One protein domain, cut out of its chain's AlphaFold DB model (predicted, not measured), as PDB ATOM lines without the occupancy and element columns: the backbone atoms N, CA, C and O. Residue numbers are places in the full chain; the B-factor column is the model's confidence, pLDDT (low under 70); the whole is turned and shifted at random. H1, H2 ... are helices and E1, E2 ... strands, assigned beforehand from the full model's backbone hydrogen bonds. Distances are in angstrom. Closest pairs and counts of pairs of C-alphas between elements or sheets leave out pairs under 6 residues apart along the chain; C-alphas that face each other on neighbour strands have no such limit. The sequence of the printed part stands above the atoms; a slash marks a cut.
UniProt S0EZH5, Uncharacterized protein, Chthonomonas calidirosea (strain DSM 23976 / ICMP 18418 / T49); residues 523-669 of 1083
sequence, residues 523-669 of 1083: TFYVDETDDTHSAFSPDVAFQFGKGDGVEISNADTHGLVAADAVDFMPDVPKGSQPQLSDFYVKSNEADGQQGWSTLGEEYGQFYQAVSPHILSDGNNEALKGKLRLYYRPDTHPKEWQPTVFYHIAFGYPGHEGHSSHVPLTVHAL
ATOM      1  N   THR A 523      19.542  43.670  32.928       94.81
ATOM      2  CA  THR A 523      18.289  44.085  32.292       94.81
ATOM      3  C   THR A 523      17.827  42.998  31.332       94.81
ATOM      4  O   THR A 523      18.600  42.538  30.490       94.81
ATOM      5  N   PHE A 524      16.575  42.589  31.491       93.38
ATOM      6  CA  PHE A 524      15.810  41.778  30.555       93.38
ATOM      7  C   PHE A 524      14.805  42.673  29.828       93.38
ATOM      8  O   PHE A 524      14.548  43.798  30.257       93.38
ATOM      9  N   TYR A 525      14.229  42.156  28.751       88.62
ATOM     10  CA  TYR A 525      13.204  42.850  27.984       88.62
ATOM     11  C   TYR A 525      11.973  41.959  27.880       88.62
ATOM     12  O   TYR A 525      12.101  40.774  27.570       88.62
ATOM     13  N   VAL A 526      10.819  42.528  28.210       90.06
ATOM     14  CA  VAL A 526       9.526  41.846  28.263       90.06
ATOM     15  C   VAL A 526       8.707  42.250  27.045       90.06
ATOM     16  O   VAL A 526       8.564  43.442  26.772       90.06
ATOM     17  N   ASP A 527       8.179  41.255  26.335       86.62
ATOM     18  CA  ASP A 527       7.210  41.458  25.265       86.62
ATOM     19  C   ASP A 527       5.795  41.436  25.852       86.62
ATOM     20  O   ASP A 527       5.256  40.378  26.181       86.62
ATOM     21  N   GLU A 528       5.210  42.622  26.027       89.31
ATOM     22  CA  GLU A 528       3.845  42.772  26.538       89.31
ATOM     23  C   GLU A 528       2.790  42.716  25.421       89.31
ATOM     24  O   GLU A 528       1.597  42.830  25.697       89.31
ATOM     25  N   THR A 529       3.188  42.515  24.159       83.00
ATOM     26  CA  THR A 529       2.236  42.317  23.053       83.00
ATOM     27  C   THR A 529       1.671  40.899  23.016       83.00
ATOM     28  O   THR A 529       0.565  40.699  22.513       83.00
ATOM     29  N   ASP A 530       2.399  39.934  23.583       78.69
ATOM     30  CA  ASP A 530       2.017  38.525  23.631       78.69
ATOM     31  C   ASP A 530       0.924  38.275  24.682       78.69
ATOM     32  O   ASP A 530       1.185  38.206  25.885       78.69
ATOM     33  N   ASP A 531      -0.313  38.108  24.215       79.81
ATOM     34  CA  ASP A 531      -1.487  37.820  25.044       79.81
ATOM     35  C   ASP A 531      -1.595  36.348  25.483       79.81
ATOM     36  O   ASP A 531      -2.496  35.986  26.248       79.81
ATOM     37  N   THR A 532      -0.666  35.488  25.049       75.75
ATOM     38  CA  THR A 532      -0.624  34.073  25.444       75.75
ATOM     39  C   THR A 532       0.135  33.841  26.750       75.75
ATOM     40  O   THR A 532      -0.024  32.785  27.373       75.75
ATOM     41  N   HIS A 533       0.900  34.834  27.212       80.12
ATOM     42  CA  HIS A 533       1.628  34.803  28.477       80.12
ATOM     43  C   HIS A 533       1.109  35.877  29.441       80.12
ATOM     44  O   HIS A 533       0.833  37.011  29.073       80.12
ATOM     45  N   SER A 534       0.986  35.508  30.718       84.12
ATOM     46  CA  SER A 534       0.543  36.408  31.799       84.12
ATOM     47  C   SER A 534       1.670  36.798  32.760       84.12
ATOM     48  O   SER A 534       1.465  37.567  33.702       84.12
ATOM     49  N   ALA A 535       2.872  36.258  32.548       90.56
ATOM     50  CA  ALA A 535       4.050  36.614  33.315       90.56
ATOM     51  C   ALA A 535       5.344  36.332  32.545       90.56
ATOM     52  O   ALA A 535       5.442  35.355  31.802       90.56
ATOM     53  N   PHE A 536       6.364  37.144  32.810       93.38
ATOM     54  CA  PHE A 536       7.732  36.953  32.344       93.38
ATOM     55  C   PHE A 536       8.604  36.435  33.487       93.38
ATOM     56  O   PHE A 536       8.679  37.052  34.550       93.38
ATOM     57  N   SER A 537       9.299  35.322  33.263       93.25
ATOM     58  CA  SER A 537      10.187  34.704  34.249       93.25
ATOM     59  C   SER A 537      11.525  34.345  33.595       93.25
ATOM     60  O   SER A 537      11.560  33.460  32.735       93.25
ATOM     61  N   PRO A 538      12.632  35.030  33.937       92.06
ATOM     62  CA  PRO A 538      13.947  34.655  33.444       92.06
ATOM     63  C   PRO A 538      14.442  33.382  34.145       92.06
ATOM     64  O   PRO A 538      14.267  33.213  35.352       92.06
ATOM     65  N   ASP A 539      15.152  32.521  33.411       88.94
ATOM     66  CA  ASP A 539      15.790  31.307  33.953       88.94
ATOM     67  C   ASP A 539      17.081  31.634  34.732       88.94
ATOM     68  O   ASP A 539      18.192  31.233  34.381       88.94
ATOM     69  N   VAL A 540      16.941  32.478  35.753       94.06
ATOM     70  CA  VAL A 540      18.013  32.972  36.617       94.06
ATOM     71  C   VAL A 540      17.449  33.125  38.025       94.06
ATOM     72  O   VAL A 540      16.380  33.708  38.206       94.06
ATOM     73  N   ALA A 541      18.179  32.640  39.028       95.75
ATOM     74  CA  ALA A 541      17.855  32.901  40.423       95.75
ATOM     75  C   ALA A 541      18.765  34.008  40.970       95.75
ATOM     76  O   ALA A 541      19.954  34.086  40.639       95.75
ATOM     77  N   PHE A 542      18.210  34.858  41.829       97.94
ATOM     78  CA  PHE A 542      18.858  36.060  42.347       97.94
ATOM     79  C   PHE A 542      18.894  36.065  43.869       97.94
ATOM     80  O   PHE A 542      17.897  35.791  44.533       97.94
ATOM     81  N   GLN A 543      20.030  36.449  44.434       97.12
ATOM     82  CA  GLN A 543      20.160  36.716  45.857       97.12
ATOM     83  C   GLN A 543      20.040  38.220  46.102       97.12
ATOM     84  O   GLN A 543      20.960  38.987  45.803       97.12
ATOM     85  N   PHE A 544      18.914  38.645  46.666       97.88
ATOM     86  CA  PHE A 544      18.634  40.055  46.938       97.88
ATOM     87  C   PHE A 544      19.234  40.504  48.275       97.88
ATOM     88  O   PHE A 544      19.132  39.807  49.286       97.88
ATOM     89  N   GLY A 545      19.850  41.683  48.288       96.31
ATOM     90  CA  GLY A 545      20.255  42.416  49.480       96.31
ATOM     91  C   GLY A 545      19.185  43.391  49.964       96.31
ATOM     92  O   GLY A 545      18.095  43.509  49.411       96.31
ATOM     93  N   LYS A 546      19.496  44.126  51.033       95.12
ATOM     94  CA  LYS A 546      18.603  45.180  51.524       95.12
ATOM     95  C   LYS A 546      18.588  46.355  50.541       95.12
ATOM     96  O   LYS A 546      19.650  46.899  50.247       95.12
ATOM     97  N   GLY A 547      17.400  46.786  50.124       95.06
ATOM     98  CA  GLY A 547      17.201  47.833  49.119       95.06
ATOM     99  C   GLY A 547      17.358  47.380  47.664       95.06
ATOM    100  O   GLY A 547      17.155  48.208  46.785       95.06
ATOM    101  N   ASP A 548      17.693  46.110  47.422       98.12
ATOM    102  CA  ASP A 548      17.684  45.498  46.092       98.12
ATOM    103  C   ASP A 548      16.242  45.168  45.658       98.12
ATOM    104  O   ASP A 548      15.314  45.204  46.473       98.12
ATOM    105  N   GLY A 549      16.037  44.835  44.384       97.75
ATOM    106  CA  GLY A 549      14.700  44.607  43.838       97.75
ATOM    107  C   GLY A 549      14.652  44.574  42.315       97.75
ATOM    108  O   GLY A 549      15.681  44.613  41.637       97.75
ATOM    109  N   VAL A 550      13.437  44.504  41.779       98.62
ATOM    110  CA  VAL A 550      13.160  44.482  40.336       98.62
ATOM    111  C   VAL A 550      12.604  45.841  39.912       98.62
ATOM    112  O   VAL A 550      11.670  46.340  40.529       98.62
ATOM    113  N   GLU A 551      13.186  46.459  38.886       98.31
ATOM    114  CA  GLU A 551      12.757  47.730  38.296       98.31
ATOM    115  C   GLU A 551      12.066  47.483  36.952       98.31
ATOM    116  O   GLU A 551      12.680  46.919  36.051       98.31
ATOM    117  N   ILE A 552      10.836  47.963  36.786       97.44
ATOM    118  CA  ILE A 552      10.184  48.106  35.476       97.44
ATOM    119  C   ILE A 552      10.251  49.571  35.074       97.44
ATOM    120  O   ILE A 552       9.944  50.446  35.886       97.44
ATOM    121  N   SER A 553      10.645  49.854  33.837       95.19
ATOM    122  CA  SER A 553      10.780  51.215  33.312       95.19
ATOM    123  C   SER A 553      10.043  51.351  31.983       95.19
ATOM    124  O   SER A 553       9.972  50.405  31.210       95.19
ATOM    125  N   ASN A 554       9.525  52.544  31.686       92.50
ATOM    126  CA  ASN A 554       8.964  52.853  30.366       92.50
ATOM    127  C   ASN A 554       9.956  53.597  29.448       92.50
ATOM    128  O   ASN A 554       9.551  54.295  28.513       92.50
ATOM    129  N   ALA A 555      11.255  53.513  29.745       87.12
ATOM    130  CA  ALA A 555      12.314  54.053  28.895       87.12
ATOM    131  C   ALA A 555      12.433  53.278  27.587       87.12
ATOM    132  O   ALA A 555      12.375  52.057  27.598       87.12
ATOM    133  N   ASP A 556      12.592  54.021  26.489       76.81
ATOM    134  CA  ASP A 556      12.777  53.480  25.139       76.81
ATOM    135  C   ASP A 556      11.657  52.512  24.695       76.81
ATOM    136  O   ASP A 556      11.886  51.603  23.912       76.81
ATOM    137  N   THR A 557      10.427  52.727  25.190       82.19
ATOM    138  CA  THR A 557       9.232  51.937  24.835       82.19
ATOM    139  C   THR A 557       8.330  52.678  23.847       82.19
ATOM    140  O   THR A 557       8.193  53.904  23.920       82.19
ATOM    141  N   HIS A 558       7.673  51.927  22.959       74.69
ATOM    142  CA  HIS A 558       6.895  52.456  21.828       74.69
ATOM    143  C   HIS A 558       5.384  52.149  21.899       74.69
ATOM    144  O   HIS A 558       4.599  52.784  21.193       74.69
ATOM    145  N   GLY A 559       4.966  51.243  22.791       80.69
ATOM    146  CA  GLY A 559       3.561  50.927  23.093       80.69
ATOM    147  C   GLY A 559       3.229  51.108  24.573       80.69
ATOM    148  O   GLY A 559       4.079  51.536  25.349       80.69
ATOM    149  N   LEU A 560       1.997  50.807  24.988       90.88
ATOM    150  CA  LEU A 560       1.622  50.866  26.410       90.88
ATOM    151  C   LEU A 560       2.512  49.933  27.252       90.88
ATOM    152  O   LEU A 560       2.833  48.841  26.799       90.88
ATOM    153  N   VAL A 561       2.894  50.367  28.457       93.88
ATOM    154  CA  VAL A 561       3.570  49.508  29.448       93.88
ATOM    155  C   VAL A 561       2.617  49.248  30.607       93.88
ATOM    156  O   VAL A 561       2.089  50.215  31.171       93.88
ATOM    157  N   ALA A 562       2.409  47.983  30.967       94.44
ATOM    158  CA  ALA A 562       1.520  47.537  32.033       94.44
ATOM    159  C   ALA A 562       2.256  46.673  33.071       94.44
ATOM    160  O   ALA A 562       3.104  45.857  32.749       94.44
ATOM    161  N   ALA A 563       1.916  46.830  34.351       96.00
ATOM    162  CA  ALA A 563       2.619  46.147  35.430       96.00
ATOM    163  C   ALA A 563       1.694  45.794  36.603       96.00
ATOM    164  O   ALA A 563       1.033  46.670  37.180       96.00
ATOM    165  N   ASP A 564       1.688  44.523  37.012       95.12
ATOM    166  CA  ASP A 564       0.835  44.019  38.096       95.12
ATOM    167  C   ASP A 564       1.601  43.692  39.389       95.12
ATOM    168  O   ASP A 564       1.392  44.329  40.423       95.12
ATOM    169  N   ALA A 565       2.490  42.702  39.367       96.56
ATOM    170  CA  ALA A 565       3.240  42.272  40.547       96.56
ATOM    171  C   ALA A 565       4.512  41.514  40.157       96.56
ATOM    172  O   ALA A 565       4.631  41.016  39.038       96.56
ATOM    173  N   VAL A 566       5.442  41.388  41.103       98.38
ATOM    174  CA  VAL A 566       6.580  40.465  40.994       98.38
ATOM    175  C   VAL A 566       6.433  39.372  42.047       98.38
ATOM    176  O   VAL A 566       6.352  39.677  43.239       98.38
ATOM    177  N   ASP A 567       6.400  38.121  41.600       97.62
ATOM    178  CA  ASP A 567       6.488  36.920  42.431       97.62
ATOM    179  C   ASP A 567       7.952  36.608  42.754       97.62
ATOM    180  O   ASP A 567       8.800  36.648  41.859       97.62
ATOM    181  N   PHE A 568       8.251  36.284  44.009       97.44
ATOM    182  CA  PHE A 568       9.566  35.862  44.480       97.44
ATOM    183  C   PHE A 568       9.486  34.426  44.999       97.44
ATOM    184  O   PHE A 568       8.984  34.166  46.094       97.44
ATOM    185  N   MET A 569      10.058  33.498  44.235       95.31
ATOM    186  CA  MET A 569       9.991  32.058  44.485       95.31
ATOM    187  C   MET A 569      11.348  31.562  45.010       95.31
ATOM    188  O   MET A 569      12.333  31.605  44.268       95.31
ATOM    189  N   PRO A 570      11.464  31.123  46.276       93.44
ATOM    190  CA  PRO A 570      12.734  30.690  46.853       93.44
ATOM    191  C   PRO A 570      13.285  29.435  46.154       93.44
ATOM    192  O   PRO A 570      12.637  28.389  46.114       93.44
ATOM    193  N   ASP A 571      14.529  29.512  45.680       90.31
ATOM    194  CA  ASP A 571      15.279  28.399  45.090       90.31
ATOM    195  C   ASP A 571      15.923  27.545  46.195       90.31
ATOM    196  O   ASP A 571      17.109  27.643  46.520       90.31
ATOM    197  N   VAL A 572      15.087  26.751  46.867       81.56
ATOM    198  CA  VAL A 572      15.506  25.817  47.920       81.56
ATOM    199  C   VAL A 572      14.877  24.436  47.707       81.56
ATOM    200  O   VAL A 572      13.713  24.334  47.312       81.56
ATOM    201  N   PRO A 573      15.586  23.331  48.017       70.94
ATOM    202  CA  PRO A 573      15.020  21.991  47.898       70.94
ATOM    203  C   PRO A 573      13.727  21.834  48.710       70.94
ATOM    204  O   PRO A 573      13.673  22.208  49.889       70.94
ATOM    205  N   LYS A 574      12.696  21.218  48.113       54.66
ATOM    206  CA  LYS A 574      11.439  20.893  48.811       54.66
ATOM    207  C   LYS A 574      11.738  20.054  50.062       54.66
ATOM    208  O   LYS A 574      12.322  18.978  49.963       54.66
ATOM    209  N   GLY A 575      11.332  20.546  51.237       54.88
ATOM    210  CA  GLY A 575      11.573  19.900  52.539       54.88
ATOM    211  C   GLY A 575      12.712  20.501  53.378       54.88
ATOM    212  O   GLY A 575      12.966  20.019  54.482       54.88
ATOM    213  N   SER A 576      13.374  21.556  52.895       59.47
ATOM    214  CA  SER A 576      14.338  22.342  53.681       59.47
ATOM    215  C   SER A 576      13.651  23.050  54.861       59.47
ATOM    216  O   SER A 576      12.517  23.509  54.729       59.47
ATOM    217  N   GLN A 577      14.315  23.143  56.021       52.69
ATOM    218  CA  GLN A 577      13.815  23.893  57.183       52.69
ATOM    219  C   GLN A 577      14.661  25.152  57.443       52.69
ATOM    220  O   GLN A 577      15.883  25.022  57.541       52.69
ATOM    221  N   PRO A 578      14.044  26.339  57.637       63.47
ATOM    222  CA  PRO A 578      12.603  26.617  57.577       63.47
ATOM    223  C   PRO A 578      12.051  26.533  56.145       63.47
ATOM    224  O   PRO A 578      12.753  26.840  55.187       63.47
ATOM    225  N   GLN A 579      10.790  26.116  56.011       72.75
ATOM    226  CA  GLN A 579      10.103  26.102  54.722       72.75
ATOM    227  C   GLN A 579       9.751  27.544  54.346       72.75
ATOM    228  O   GLN A 579       8.998  28.200  55.064       72.75
ATOM    229  N   LEU A 580      10.333  28.036  53.255       82.12
ATOM    230  CA  LEU A 580       9.995  29.328  52.668       82.12
ATOM    231  C   LEU A 580       8.858  29.145  51.661       82.12
ATOM    232  O   LEU A 580       8.783  28.113  50.994       82.12
ATOM    233  N   SER A 581       7.968  30.130  51.595       85.88
ATOM    234  CA  SER A 581       6.862  30.183  50.640       85.88
ATOM    235  C   SER A 581       7.079  31.337  49.673       85.88
ATOM    236  O   SER A 581       7.682  32.343  50.049       85.88
ATOM    237  N   ASP A 582       6.565  31.174  48.461       92.38
ATOM    238  CA  ASP A 582       6.502  32.215  47.440       92.38
ATOM    239  C   ASP A 582       5.714  33.421  47.976       92.38
ATOM    240  O   ASP A 582       4.811  33.276  48.815       92.38
ATOM    241  N   PHE A 583       6.062  34.622  47.523       95.69
ATOM    242  CA  PHE A 583       5.373  35.846  47.921       95.69
ATOM    243  C   PHE A 583       5.445  36.906  46.825       95.69
ATOM    244  O   PHE A 583       6.422  37.005  46.088       95.69
ATOM    245  N   TYR A 584       4.419  37.754  46.771       96.19
ATOM    246  CA  TYR A 584       4.319  38.831  45.793       96.19
ATOM    247  C   TYR A 584       4.687  40.177  46.404       96.19
ATOM    248  O   TYR A 584       4.227  40.511  47.496       96.19
ATOM    249  N   VAL A 585       5.400  40.994  45.634       97.50
ATOM    250  CA  VAL A 585       5.423  42.449  45.816       97.50
ATOM    251  C   VAL A 585       4.493  43.048  44.766       97.50
ATOM    252  O   VAL A 585       4.728  42.916  43.564       97.50
ATOM    253  N   LYS A 586       3.407  43.676  45.214       96.50
ATOM    254  CA  LYS A 586       2.348  44.184  44.323       96.50
ATOM    255  C   LYS A 586       2.695  45.565  43.769       96.50
ATOM    256  O   LYS A 586       3.387  46.342  44.423       96.50
ATOM    257  N   SER A 587       2.156  45.931  42.606       94.50
ATOM    258  CA  SER A 587       2.385  47.253  41.995       94.50
ATOM    259  C   SER A 587       1.993  48.424  42.898       94.50
ATOM    260  O   SER A 587       2.636  49.467  42.862       94.50
ATOM    261  N   ASN A 588       0.983  48.268  43.758       91.56
ATOM    262  CA  ASN A 588       0.611  49.301  44.731       91.56
ATOM    263  C   ASN A 588       1.577  49.412  45.934       91.56
ATOM    264  O   ASN A 588       1.520  50.401  46.667       91.56
ATOM    265  N   GLU A 589       2.444  48.418  46.141       95.00
ATOM    266  CA  GLU A 589       3.514  48.397  47.148       95.00
ATOM    267  C   GLU A 589       4.862  48.863  46.568       95.00
ATOM    268  O   GLU A 589       5.765  49.210  47.328       95.00
ATOM    269  N   ALA A 590       4.993  48.895  45.237       95.81
ATOM    270  CA  ALA A 590       6.215  49.282  44.543       95.81
ATOM    271  C   ALA A 590       6.542  50.776  44.713       95.81
ATOM    272  O   ALA A 590       5.668  51.655  44.661       95.81
ATOM    273  N   ASP A 591       7.832  51.096  44.850       97.12
ATOM    274  CA  ASP A 591       8.269  52.490  44.852       97.12
ATOM    275  C   ASP A 591       8.073  53.087  43.446       97.12
ATOM    276  O   ASP A 591       8.382  52.455  42.439       97.12
ATOM    277  N   GLY A 592       7.555  54.317  43.367       95.00
ATOM    278  CA  GLY A 592       7.275  55.000  42.094       95.00
ATOM    279  C   GLY A 592       5.832  54.881  41.587       95.00
ATOM    280  O   GLY A 592       5.454  55.635  40.690       95.00
ATOM    281  N   GLN A 593       4.988  54.053  42.219       95.19
ATOM    282  CA  GLN A 593       3.600  53.803  41.787       95.19
ATOM    283  C   GLN A 593       2.730  55.059  41.613       95.19
ATOM    284  O   GLN A 593       1.897  55.111  40.717       95.19
ATOM    285  N   GLN A 594       2.994  56.121  42.381       93.31
ATOM    286  CA  GLN A 594       2.258  57.396  42.328       93.31
ATOM    287  C   GLN A 594       2.323  58.092  40.950       93.31
ATOM    288  O   GLN A 594       1.516  58.975  40.670       93.31
ATOM    289  N   GLY A 595       3.328  57.767  40.126       91.00
ATOM    290  CA  GLY A 595       3.501  58.326  38.782       91.00
ATOM    291  C   GLY A 595       2.737  57.578  37.686       91.00
ATOM    292  O   GLY A 595       2.688  58.064  36.557       91.00
ATOM    293  N   TRP A 596       2.160  56.420  38.009       95.31
ATOM    294  CA  TRP A 596       1.471  55.546  37.066       95.31
ATOM    295  C   TRP A 596      -0.048  55.698  37.179       95.31
ATOM    296  O   TRP A 596      -0.581  56.093  38.217       95.31
ATOM    297  N   SER A 597      -0.750  55.394  36.091       94.19
ATOM    298  CA  SER A 597      -2.216  55.364  36.055       94.19
ATOM    299  C   SER A 597      -2.719  53.934  36.238       94.19
ATOM    300  O   SER A 597      -1.986  52.986  35.986       94.19
ATOM    301  N   THR A 598      -3.969  53.749  36.654       92.62
ATOM    302  CA  THR A 598      -4.588  52.416  36.672       92.62
ATOM    303  C   THR A 598      -4.982  52.007  35.253       92.62
ATOM    304  O   THR A 598      -5.563  52.811  34.524       92.62
ATOM    305  N   LEU A 599      -4.652  50.777  34.859       89.50
ATOM    306  CA  LEU A 599      -5.102  50.181  33.601       89.50
ATOM    307  C   LEU A 599      -6.608  49.852  33.677       89.50
ATOM    308  O   LEU A 599      -7.120  49.559  34.757       89.50
ATOM    309  N   GLY A 600      -7.325  49.948  32.554       80.62
ATOM    310  CA  GLY A 600      -8.783  49.789  32.506       80.62
ATOM    311  C   GLY A 600      -9.291  48.395  32.907       80.62
ATOM    312  O   GLY A 600      -8.560  47.405  32.862       80.62
ATOM    313  N   GLU A 601     -10.564  48.308  33.316       75.31
ATOM    314  CA  GLU A 601     -11.194  47.054  33.776       75.31
ATOM    315  C   GLU A 601     -11.367  46.011  32.654       75.31
ATOM    316  O   GLU A 601     -11.568  44.829  32.937       75.31
ATOM    317  N   GLU A 602     -11.268  46.416  31.384       74.69
ATOM    318  CA  GLU A 602     -11.425  45.550  30.212       74.69
ATOM    319  C   GLU A 602     -10.455  44.356  30.186       74.69
ATOM    320  O   GLU A 602     -10.818  43.288  29.693       74.69
ATOM    321  N   TYR A 603      -9.272  44.489  30.792       75.56
ATOM    322  CA  TYR A 603      -8.255  43.433  30.849       75.56
ATOM    323  C   TYR A 603      -8.602  42.298  31.827       75.56
ATOM    324  O   TYR A 603      -8.091  41.185  31.697       75.56
ATOM    325  N   GLY A 604      -9.526  42.527  32.769       63.16
ATOM    326  CA  GLY A 604      -9.932  41.526  33.765       63.16
ATOM    327  C   GLY A 604     -10.680  40.315  33.191       63.16
ATOM    328  O   GLY A 604     -10.924  39.354  33.915       63.16
ATOM    329  N   GLN A 605     -11.058  40.342  31.907       66.69
ATOM    330  CA  GLN A 605     -11.708  39.210  31.231       66.69
ATOM    331  C   GLN A 605     -10.727  38.097  30.834       66.69
ATOM    332  O   GLN A 605     -11.155  36.952  30.693       66.69
ATOM    333  N   PHE A 606      -9.441  38.420  30.665       70.69
ATOM    334  CA  PHE A 606      -8.428  37.488  30.148       70.69
ATOM    335  C   PHE A 606      -7.166  37.409  31.024       70.69
ATOM    336  O   PHE A 606      -6.367  36.494  30.851       70.69
ATOM    337  N   TYR A 607      -7.011  38.307  32.004       81.88
ATOM    338  CA  TYR A 607      -5.894  38.329  32.948       81.88
ATOM    339  C   TYR A 607      -6.382  38.324  34.404       81.88
ATOM    340  O   TYR A 607      -7.251  39.113  34.785       81.88
ATOM    341  N   GLN A 608      -5.802  37.461  35.244       84.06
ATOM    342  CA  GLN A 608      -6.113  37.396  36.674       84.06
ATOM    343  C   GLN A 608      -5.136  38.261  37.482       84.06
ATOM    344  O   GLN A 608      -4.042  37.822  37.817       84.06
ATOM    345  N   ALA A 609      -5.559  39.477  37.834       85.38
ATOM    346  CA  ALA A 609      -4.733  40.419  38.588       85.38
ATOM    347  C   ALA A 609      -4.405  39.947  40.019       85.38
ATOM    348  O   ALA A 609      -5.278  39.471  40.755       85.38
ATOM    349  N   VAL A 610      -3.156  40.158  40.435       90.25
ATOM    350  CA  VAL A 610      -2.634  39.927  41.791       90.25
ATOM    351  C   VAL A 610      -2.654  41.215  42.621       90.25
ATOM    352  O   VAL A 610      -2.976  41.194  43.821       90.25
ATOM    353  N   SER A 611      -2.309  42.354  42.014       86.94
ATOM    354  CA  SER A 611      -2.432  43.672  42.638       86.94
ATOM    355  C   SER A 611      -3.896  44.131  42.632       86.94
ATOM    356  O   SER A 611      -4.630  43.860  41.682       86.94
ATOM    357  N   PRO A 612      -4.348  44.900  43.644       85.69
ATOM    358  CA  PRO A 612      -5.652  45.562  43.596       85.69
ATOM    359  C   PRO A 612      -5.835  46.458  42.363       85.69
ATOM    360  O   PRO A 612      -6.962  46.675  41.925       85.69
ATOM    361  N   HIS A 613      -4.729  46.990  41.833       84.62
ATOM    362  CA  HIS A 613      -4.691  47.808  40.628       84.62
ATOM    363  C   HIS A 613      -3.481  47.421  39.778       84.62
ATOM    364  O   HIS A 613      -2.344  47.502  40.258       84.62
ATOM    365  N   ILE A 614      -3.737  47.072  38.517       90.50
ATOM    366  CA  ILE A 614      -2.706  46.993  37.483       90.50
ATOM    367  C   ILE A 614      -2.348  48.427  37.091       90.50
ATOM    368  O   ILE A 614      -3.236  49.256  36.863       90.50
ATOM    369  N   LEU A 615      -1.057  48.738  37.050       95.38
ATOM    370  CA  LEU A 615      -0.567  50.068  36.704       95.38
ATOM    371  C   LEU A 615      -0.164  50.118  35.231       95.38
ATOM    372  O   LEU A 615       0.329  49.137  34.694       95.38
ATOM    373  N   SER A 616      -0.361  51.263  34.581       94.44
ATOM    374  CA  SER A 616       0.147  51.539  33.240       94.44
ATOM    375  C   SER A 616       0.625  52.976  33.080       94.44
ATOM    376  O   SER A 616       0.238  53.880  33.831       94.44
ATOM    377  N   ASP A 617       1.463  53.197  32.074       93.81
ATOM    378  CA  ASP A 617       1.879  54.542  31.681       93.81
ATOM    379  C   ASP A 617       0.831  55.272  30.817       93.81
ATOM    380  O   ASP A 617       1.047  56.417  30.401       93.81
ATOM    381  N   GLY A 618      -0.305  54.615  30.545       89.88
ATOM    382  CA  GLY A 618      -1.387  55.113  29.697       89.88
ATOM    383  C   GLY A 618      -0.965  55.373  28.250       89.88
ATOM    384  O   GLY A 618      -1.640  56.139  27.562       89.88
ATOM    385  N   ASN A 619       0.173  54.815  27.820       88.69
ATOM    386  CA  ASN A 619       0.862  55.142  26.574       88.69
ATOM    387  C   ASN A 619       1.034  56.659  26.346       88.69
ATOM    388  O   ASN A 619       0.863  57.183  25.244       88.69
ATOM    389  N   ASN A 620       1.316  57.407  27.417       86.56
ATOM    390  CA  ASN A 620       1.474  58.853  27.337       86.56
ATOM    391  C   ASN A 620       2.905  59.221  26.920       86.56
ATOM    392  O   ASN A 620       3.827  59.183  27.735       86.56
ATOM    393  N   GLU A 621       3.065  59.684  25.680       81.12
ATOM    394  CA  GLU A 621       4.331  60.176  25.108       81.12
ATOM    395  C   GLU A 621       5.097  61.155  26.017       81.12
ATOM    396  O   GLU A 621       6.324  61.137  26.088       81.12
ATOM    397  N   ALA A 622       4.401  62.009  26.780       85.62
ATOM    398  CA  ALA A 622       5.060  62.959  27.679       85.62
ATOM    399  C   ALA A 622       5.689  62.296  28.921       85.62
ATOM    400  O   ALA A 622       6.520  62.928  29.590       85.62
ATOM    401  N   LEU A 623       5.282  61.065  29.244       86.31
ATOM    402  CA  LEU A 623       5.741  60.262  30.379       86.31
ATOM    403  C   LEU A 623       6.722  59.152  29.975       86.31
ATOM    404  O   LEU A 623       7.348  58.573  30.865       86.31
ATOM    405  N   LYS A 624       6.897  58.875  28.678       86.19
ATOM    406  CA  LYS A 624       7.890  57.911  28.182       86.19
ATOM    407  C   LYS A 624       9.296  58.241  28.688       86.19
ATOM    408  O   LYS A 624       9.715  59.403  28.706       86.19
ATOM    409  N   GLY A 625       9.990  57.218  29.183       85.50
ATOM    410  CA  GLY A 625      11.303  57.316  29.827       85.50
ATOM    411  C   GLY A 625      11.362  58.029  31.176       85.50
ATOM    412  O   GLY A 625      12.462  58.282  31.673       85.50
ATOM    413  N   LYS A 626      10.221  58.358  31.792       92.50
ATOM    414  CA  LYS A 626      10.170  59.042  33.099       92.50
ATOM    415  C   LYS A 626       9.579  58.192  34.215       92.50
ATOM    416  O   LYS A 626       9.721  58.577  35.375       92.50
ATOM    417  N   LEU A 627       8.909  57.090  33.888       95.69
ATOM    418  CA  LEU A 627       8.215  56.263  34.864       95.69
ATOM    419  C   LEU A 627       9.003  54.999  35.171       95.69
ATOM    420  O   LEU A 627       9.595  54.383  34.283       95.69
ATOM    421  N   ARG A 628       9.003  54.636  36.455       96.94
ATOM    422  CA  ARG A 628       9.632  53.424  36.979       96.94
ATOM    423  C   ARG A 628       8.796  52.846  38.115       96.94
ATOM    424  O   ARG A 628       8.179  53.621  38.850       96.94
ATOM    425  N   LEU A 629       8.788  51.526  38.252       97.81
ATOM    426  CA  LEU A 629       8.249  50.795  39.400       97.81
ATOM    427  C   LEU A 629       9.357  49.933  39.981       97.81
ATOM    428  O   LEU A 629       9.989  49.185  39.241       97.81
ATOM    429  N   TYR A 630       9.590  50.045  41.287       98.19
ATOM    430  CA  TYR A 630      10.637  49.294  41.971       98.19
ATOM    431  C   TYR A 630      10.048  48.353  43.028       98.19
ATOM    432  O   TYR A 630       9.559  48.791  44.073       98.19
ATOM    433  N   TYR A 631      10.099  47.055  42.741       98.31
ATOM    434  CA  TYR A 631       9.551  45.969  43.550       98.31
ATOM    435  C   TYR A 631      10.631  45.429  44.488       98.31
ATOM    436  O   TYR A 631      11.547  44.722  44.060       98.31
ATOM    437  N   ARG A 632      10.538  45.776  45.776       97.81
ATOM    438  CA  ARG A 632      11.547  45.415  46.778       97.81
ATOM    439  C   ARG A 632      11.094  44.260  47.670       97.81
ATOM    440  O   ARG A 632      10.179  44.466  48.472       97.81
ATOM    441  N   PRO A 633      11.761  43.092  47.640       97.12
ATOM    442  CA  PRO A 633      11.402  41.976  48.512       97.12
ATOM    443  C   PRO A 633      11.675  42.272  49.997       97.12
ATOM    444  O   PRO A 633      11.015  41.717  50.869       97.12
ATOM    445  N   ASP A 634      12.577  43.209  50.317       95.88
ATOM    446  CA  ASP A 634      12.884  43.600  51.702       95.88
ATOM    447  C   ASP A 634      11.737  44.333  52.430       95.88
ATOM    448  O   ASP A 634      11.791  44.524  53.650       95.88
ATOM    449  N   THR A 635      10.677  44.699  51.700       95.69
ATOM    450  CA  THR A 635       9.410  45.200  52.257       95.69
ATOM    451  C   THR A 635       8.535  44.094  52.861       95.69
ATOM    452  O   THR A 635       7.649  44.401  53.662       95.69
ATOM    453  N   HIS A 636       8.855  42.824  52.587       95.31
ATOM    454  CA  HIS A 636       8.208  41.614  53.113       95.31
ATOM    455  C   HIS A 636       9.177  40.821  54.018       95.31
ATOM    456  O   HIS A 636       9.623  39.724  53.682       95.31
ATOM    457  N   PRO A 637       9.582  41.362  55.188       91.81
ATOM    458  CA  PRO A 637      10.675  40.810  55.998       91.81
ATOM    459  C   PRO A 637      10.339  39.503  56.735       91.81
ATOM    460  O   PRO A 637      11.195  38.990  57.460       91.81
ATOM    461  N   LYS A 638       9.101  38.997  56.648       91.00
ATOM    462  CA  LYS A 638       8.735  37.688  57.218       91.00
ATOM    463  C   LYS A 638       8.919  36.567  56.194       91.00
ATOM    464  O   LYS A 638       9.167  35.431  56.592       91.00
ATOM    465  N   GLU A 639       8.795  36.901  54.918       92.75
ATOM    466  CA  GLU A 639       8.829  36.011  53.765       92.75
ATOM    467  C   GLU A 639      10.226  36.002  53.111       92.75
ATOM    468  O   GLU A 639      10.758  34.944  52.763       92.75
ATOM    469  N   TRP A 640      10.869  37.171  53.016       94.31
ATOM    470  CA  TRP A 640      12.182  37.342  52.393       94.31
ATOM    471  C   TRP A 640      13.365  37.058  53.336       94.31
ATOM    472  O   TRP A 640      13.384  37.471  54.500       94.31
ATOM    473  N   GLN A 641      14.413  36.418  52.802       93.31
ATOM    474  CA  GLN A 641      15.692  36.180  53.475       93.31
ATOM    475  C   GLN A 641      16.891  36.563  52.583       93.31
ATOM    476  O   GLN A 641      16.999  36.081  51.459       93.31
ATOM    477  N   PRO A 642      17.877  37.326  53.092       92.81
ATOM    478  CA  PRO A 642      18.998  37.830  52.285       92.81
ATOM    479  C   PRO A 642      20.023  36.761  51.864       92.81
ATOM    480  O   PRO A 642      20.913  37.033  51.063       92.81
ATOM    481  N   THR A 643      19.972  35.558  52.440       90.81
ATOM    482  CA  THR A 643      20.903  34.453  52.133       90.81
ATOM    483  C   THR A 643      20.364  33.477  51.092       90.81
ATOM    484  O   THR A 643      21.046  32.508  50.770       90.81
ATOM    485  N   VAL A 644      19.135  33.687  50.624       93.00
ATOM    486  CA  VAL A 644      18.410  32.762  49.750       93.00
ATOM    487  C   VAL A 644      18.377  33.327  48.334       93.00
ATOM    488  O   VAL A 644      18.279  34.541  48.145       93.00
ATOM    489  N   PHE A 645      18.495  32.439  47.349       95.00
ATOM    490  CA  PHE A 645      18.260  32.761  45.948       95.00
ATOM    491  C   PHE A 645      16.767  32.660  45.648       95.00
ATOM    492  O   PHE A 645      16.089  31.775  46.163       95.00
ATOM    493  N   TYR A 646      16.257  33.565  44.824       96.62
ATOM    494  CA  TYR A 646      14.865  33.611  44.405       96.62
ATOM    495  C   TYR A 646      14.794  33.655  42.883       96.62
ATOM    496  O   TYR A 646      15.448  34.496  42.260       96.62
ATOM    497  N   HIS A 647      13.983  32.788  42.289       96.75
ATOM    498  CA  HIS A 647      13.457  33.029  40.951       96.75
ATOM    499  C   HIS A 647      12.392  34.128  41.022       96.75
ATOM    500  O   HIS A 647      11.735  34.291  42.053       96.75
ATOM    501  N   ILE A 648      12.226  34.876  39.934       97.50
ATOM    502  CA  ILE A 648      11.232  35.949  39.848       97.50
ATOM    503  C   ILE A 648      10.242  35.687  38.717       97.50
ATOM    504  O   ILE A 648      10.638  35.166  37.680       97.50
ATOM    505  N   ALA A 649       8.988  36.095  38.887       96.94
ATOM    506  CA  ALA A 649       8.018  36.173  37.794       96.94
ATOM    507  C   ALA A 649       7.319  37.538  37.814       96.94
ATOM    508  O   ALA A 649       6.708  37.911  38.812       96.94
ATOM    509  N   PHE A 650       7.429  38.300  36.730       97.00
ATOM    510  CA  PHE A 650       6.787  39.601  36.568       97.00
ATOM    511  C   PHE A 650       5.454  39.448  35.838       97.00
ATOM    512  O   PHE A 650       5.442  39.029  34.687       97.00
ATOM    513  N   GLY A 651       4.348  39.776  36.504       94.62
ATOM    514  CA  GLY A 651       2.999  39.691  35.948       94.62
ATOM    515  C   GLY A 651       2.595  40.936  35.157       94.62
ATOM    516  O   GLY A 651       2.746  42.062  35.647       94.62
ATOM    517  N   TYR A 652       2.023  40.717  33.972       92.81
ATOM    518  CA  TYR A 652       1.481  41.755  33.091       92.81
ATOM    519  C   TYR A 652       0.303  41.212  32.253       92.81
ATOM    520  O   TYR A 652       0.269  40.018  31.940       92.81
ATOM    521  N   PRO A 653      -0.677  42.055  31.883       89.69
ATOM    522  CA  PRO A 653      -1.764  41.674  30.984       89.69
ATOM    523  C   PRO A 653      -1.366  41.880  29.512       89.69
ATOM    524  O   PRO A 653      -1.580  42.968  28.983       89.69
ATOM    525  N   GLY A 654      -0.813  40.857  28.854       87.69
ATOM    526  CA  GLY A 654      -0.394  40.953  27.450       87.69
ATOM    527  C   GLY A 654      -1.538  41.313  26.490       87.69
ATOM    528  O   GLY A 654      -2.656  40.810  26.642       87.69
ATOM    529  N   HIS A 655      -1.291  42.226  25.541       86.12
ATOM    530  CA  HIS A 655      -2.301  42.687  24.578       86.12
ATOM    531  C   HIS A 655      -1.705  43.425  23.364       86.12
ATOM    532  O   HIS A 655      -0.765  44.214  23.481       86.12
ATOM    533  N   GLU A 656      -2.357  43.294  22.203       79.94
ATOM    534  CA  GLU A 656      -2.024  44.047  20.984       79.94
ATOM    535  C   GLU A 656      -1.970  45.573  21.247       79.94
ATOM    536  O   GLU A 656      -2.915  46.171  21.772       79.94
ATOM    537  N   GLY A 657      -0.861  46.228  20.885       77.06
ATOM    538  CA  GLY A 657      -0.641  47.668  21.104       77.06
ATOM    539  C   GLY A 657       0.076  48.041  22.412       77.06
ATOM    540  O   GLY A 657       0.311  49.231  22.667       77.06
ATOM    541  N   HIS A 658       0.444  47.054  23.234       87.94
ATOM    542  CA  HIS A 658       1.449  47.218  24.290       87.94
ATOM    543  C   HIS A 658       2.862  47.282  23.685       87.94
ATOM    544  O   HIS A 658       3.023  47.268  22.464       87.94
ATOM    545  N   SER A 659       3.891  47.465  24.510       86.06
ATOM    546  CA  SER A 659       5.277  47.497  24.032       86.06
ATOM    547  C   SER A 659       5.879  46.089  24.003       86.06
ATOM    548  O   SER A 659       5.815  45.369  24.992       86.06
ATOM    549  N   SER A 660       6.561  45.738  22.915       80.94
ATOM    550  CA  SER A 660       7.283  44.463  22.744       80.94
ATOM    551  C   SER A 660       8.631  44.393  23.480       80.94
ATOM    552  O   SER A 660       9.317  43.371  23.457       80.94
ATOM    553  N   HIS A 661       9.058  45.501  24.092       82.62
ATOM    554  CA  HIS A 661      10.434  45.685  24.546       82.62
ATOM    555  C   HIS A 661      10.546  46.431  25.883       82.62
ATOM    556  O   HIS A 661      11.327  47.372  26.038       82.62
ATOM    557  N   VAL A 662       9.746  46.035  26.874       90.88
ATOM    558  CA  VAL A 662       9.713  46.690  28.188       90.88
ATOM    559  C   VAL A 662      10.950  46.319  29.015       90.88
ATOM    560  O   VAL A 662      11.156  45.141  29.309       90.88
ATOM    561  N   PRO A 663      11.791  47.288  29.432       93.31
ATOM    562  CA  PRO A 663      12.977  46.998  30.226       93.31
ATOM    563  C   PRO A 663      12.627  46.614  31.671       93.31
ATOM    564  O   PRO A 663      12.080  47.414  32.437       93.31
ATOM    565  N   LEU A 664      13.056  45.412  32.060       96.88
ATOM    566  CA  LEU A 664      12.997  44.867  33.415       96.88
ATOM    567  C   LEU A 664      14.420  44.721  33.959       96.88
ATOM    568  O   LEU A 664      15.170  43.836  33.553       96.88
ATOM    569  N   THR A 665      14.819  45.590  34.886       97.75
ATOM    570  CA  THR A 665      16.160  45.574  35.486       97.75
ATOM    571  C   THR A 665      16.134  44.951  36.874       97.75
ATOM    572  O   THR A 665      15.494  45.459  37.787       97.75
ATOM    573  N   VAL A 666      16.871  43.863  37.067       98.38
ATOM    574  CA  VAL A 666      17.049  43.227  38.375       98.38
ATOM    575  C   VAL A 666      18.300  43.786  39.038       98.38
ATOM    576  O   VAL A 666      19.393  43.721  38.474       98.38
ATOM    577  N   HIS A 667      18.140  44.297  40.253       98.25
ATOM    578  CA  HIS A 667      19.221  44.705  41.140       98.25
ATOM    579  C   HIS A 667      19.344  43.656  42.242       98.25
ATOM    580  O   HIS A 667      18.363  43.409  42.940       98.25
ATOM    581  N   ALA A 668      20.508  43.026  42.389       98.00
ATOM    582  CA  ALA A 668      20.735  41.973  43.379       98.00
ATOM    583  C   ALA A 668      22.230  41.806  43.709       98.00
ATOM    584  O   ALA A 668      23.109  42.176  42.926       98.00
ATOM    585  N   LEU A 669      22.534  41.204  44.864       96.69
ATOM    586  CA  LEU A 669      23.907  40.954  45.325       96.69
ATOM    587  C   LEU A 669      24.622  39.901  44.475       96.69
ATOM    588  O   LEU A 669      25.809  40.047  44.168       96.69
TER     589      LEU A 669
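Overview. This is residues 523 to 669 of the 1083 residues of an uncharacterized protein of Chthonomonas calidirosea (strain DSM 23976 / ICMP 18418 / T49) (UniProt S0EZH5). Two small antiparallel sheets, E1-E7-E2-E5 and E4-E3-E6, make a sandwich with little regular structure; residues 573 to 578 stick out. Along 147 printed residues come named strands E1 to E4, helix H1, then strands E5 to E7. Mostly strand, with 41 residues in named elements, it is compact, radius of gyration of the C-alphas 15.0 A, spanning 47 by 29 by 25 A.

Along the chain. Find E1, residues 523 to 526, from C-alpha 523 at (18.289, 44.085, 32.292), then E2, 549 to 553, E3, 565 to 570, E4, 583 to 586, H1, 601 to 605, E5, 628 to 631, E6, 645 to 651, 19.5 A from first to last C-alpha, and E7, 662 to 667, with C-alpha 667 at (19.221, 44.705, 41.140).

Arrangement. The sheets' facing parts are 11.1 A centre to centre. In the hairpin E3 and E4, find N 568 and O 583 2.9 A apart. H1 is on neither sheet; within hydrogen-bond range are 0 of 1 O i to N i+4 and 1 of 2 O i to N i+3 pairs.

Size, cuts and confidence. The printed part has no cut; link E6 to E7 is short, the others long. Residues 574 to 578 and 604 to 605 have pLDDT under 70.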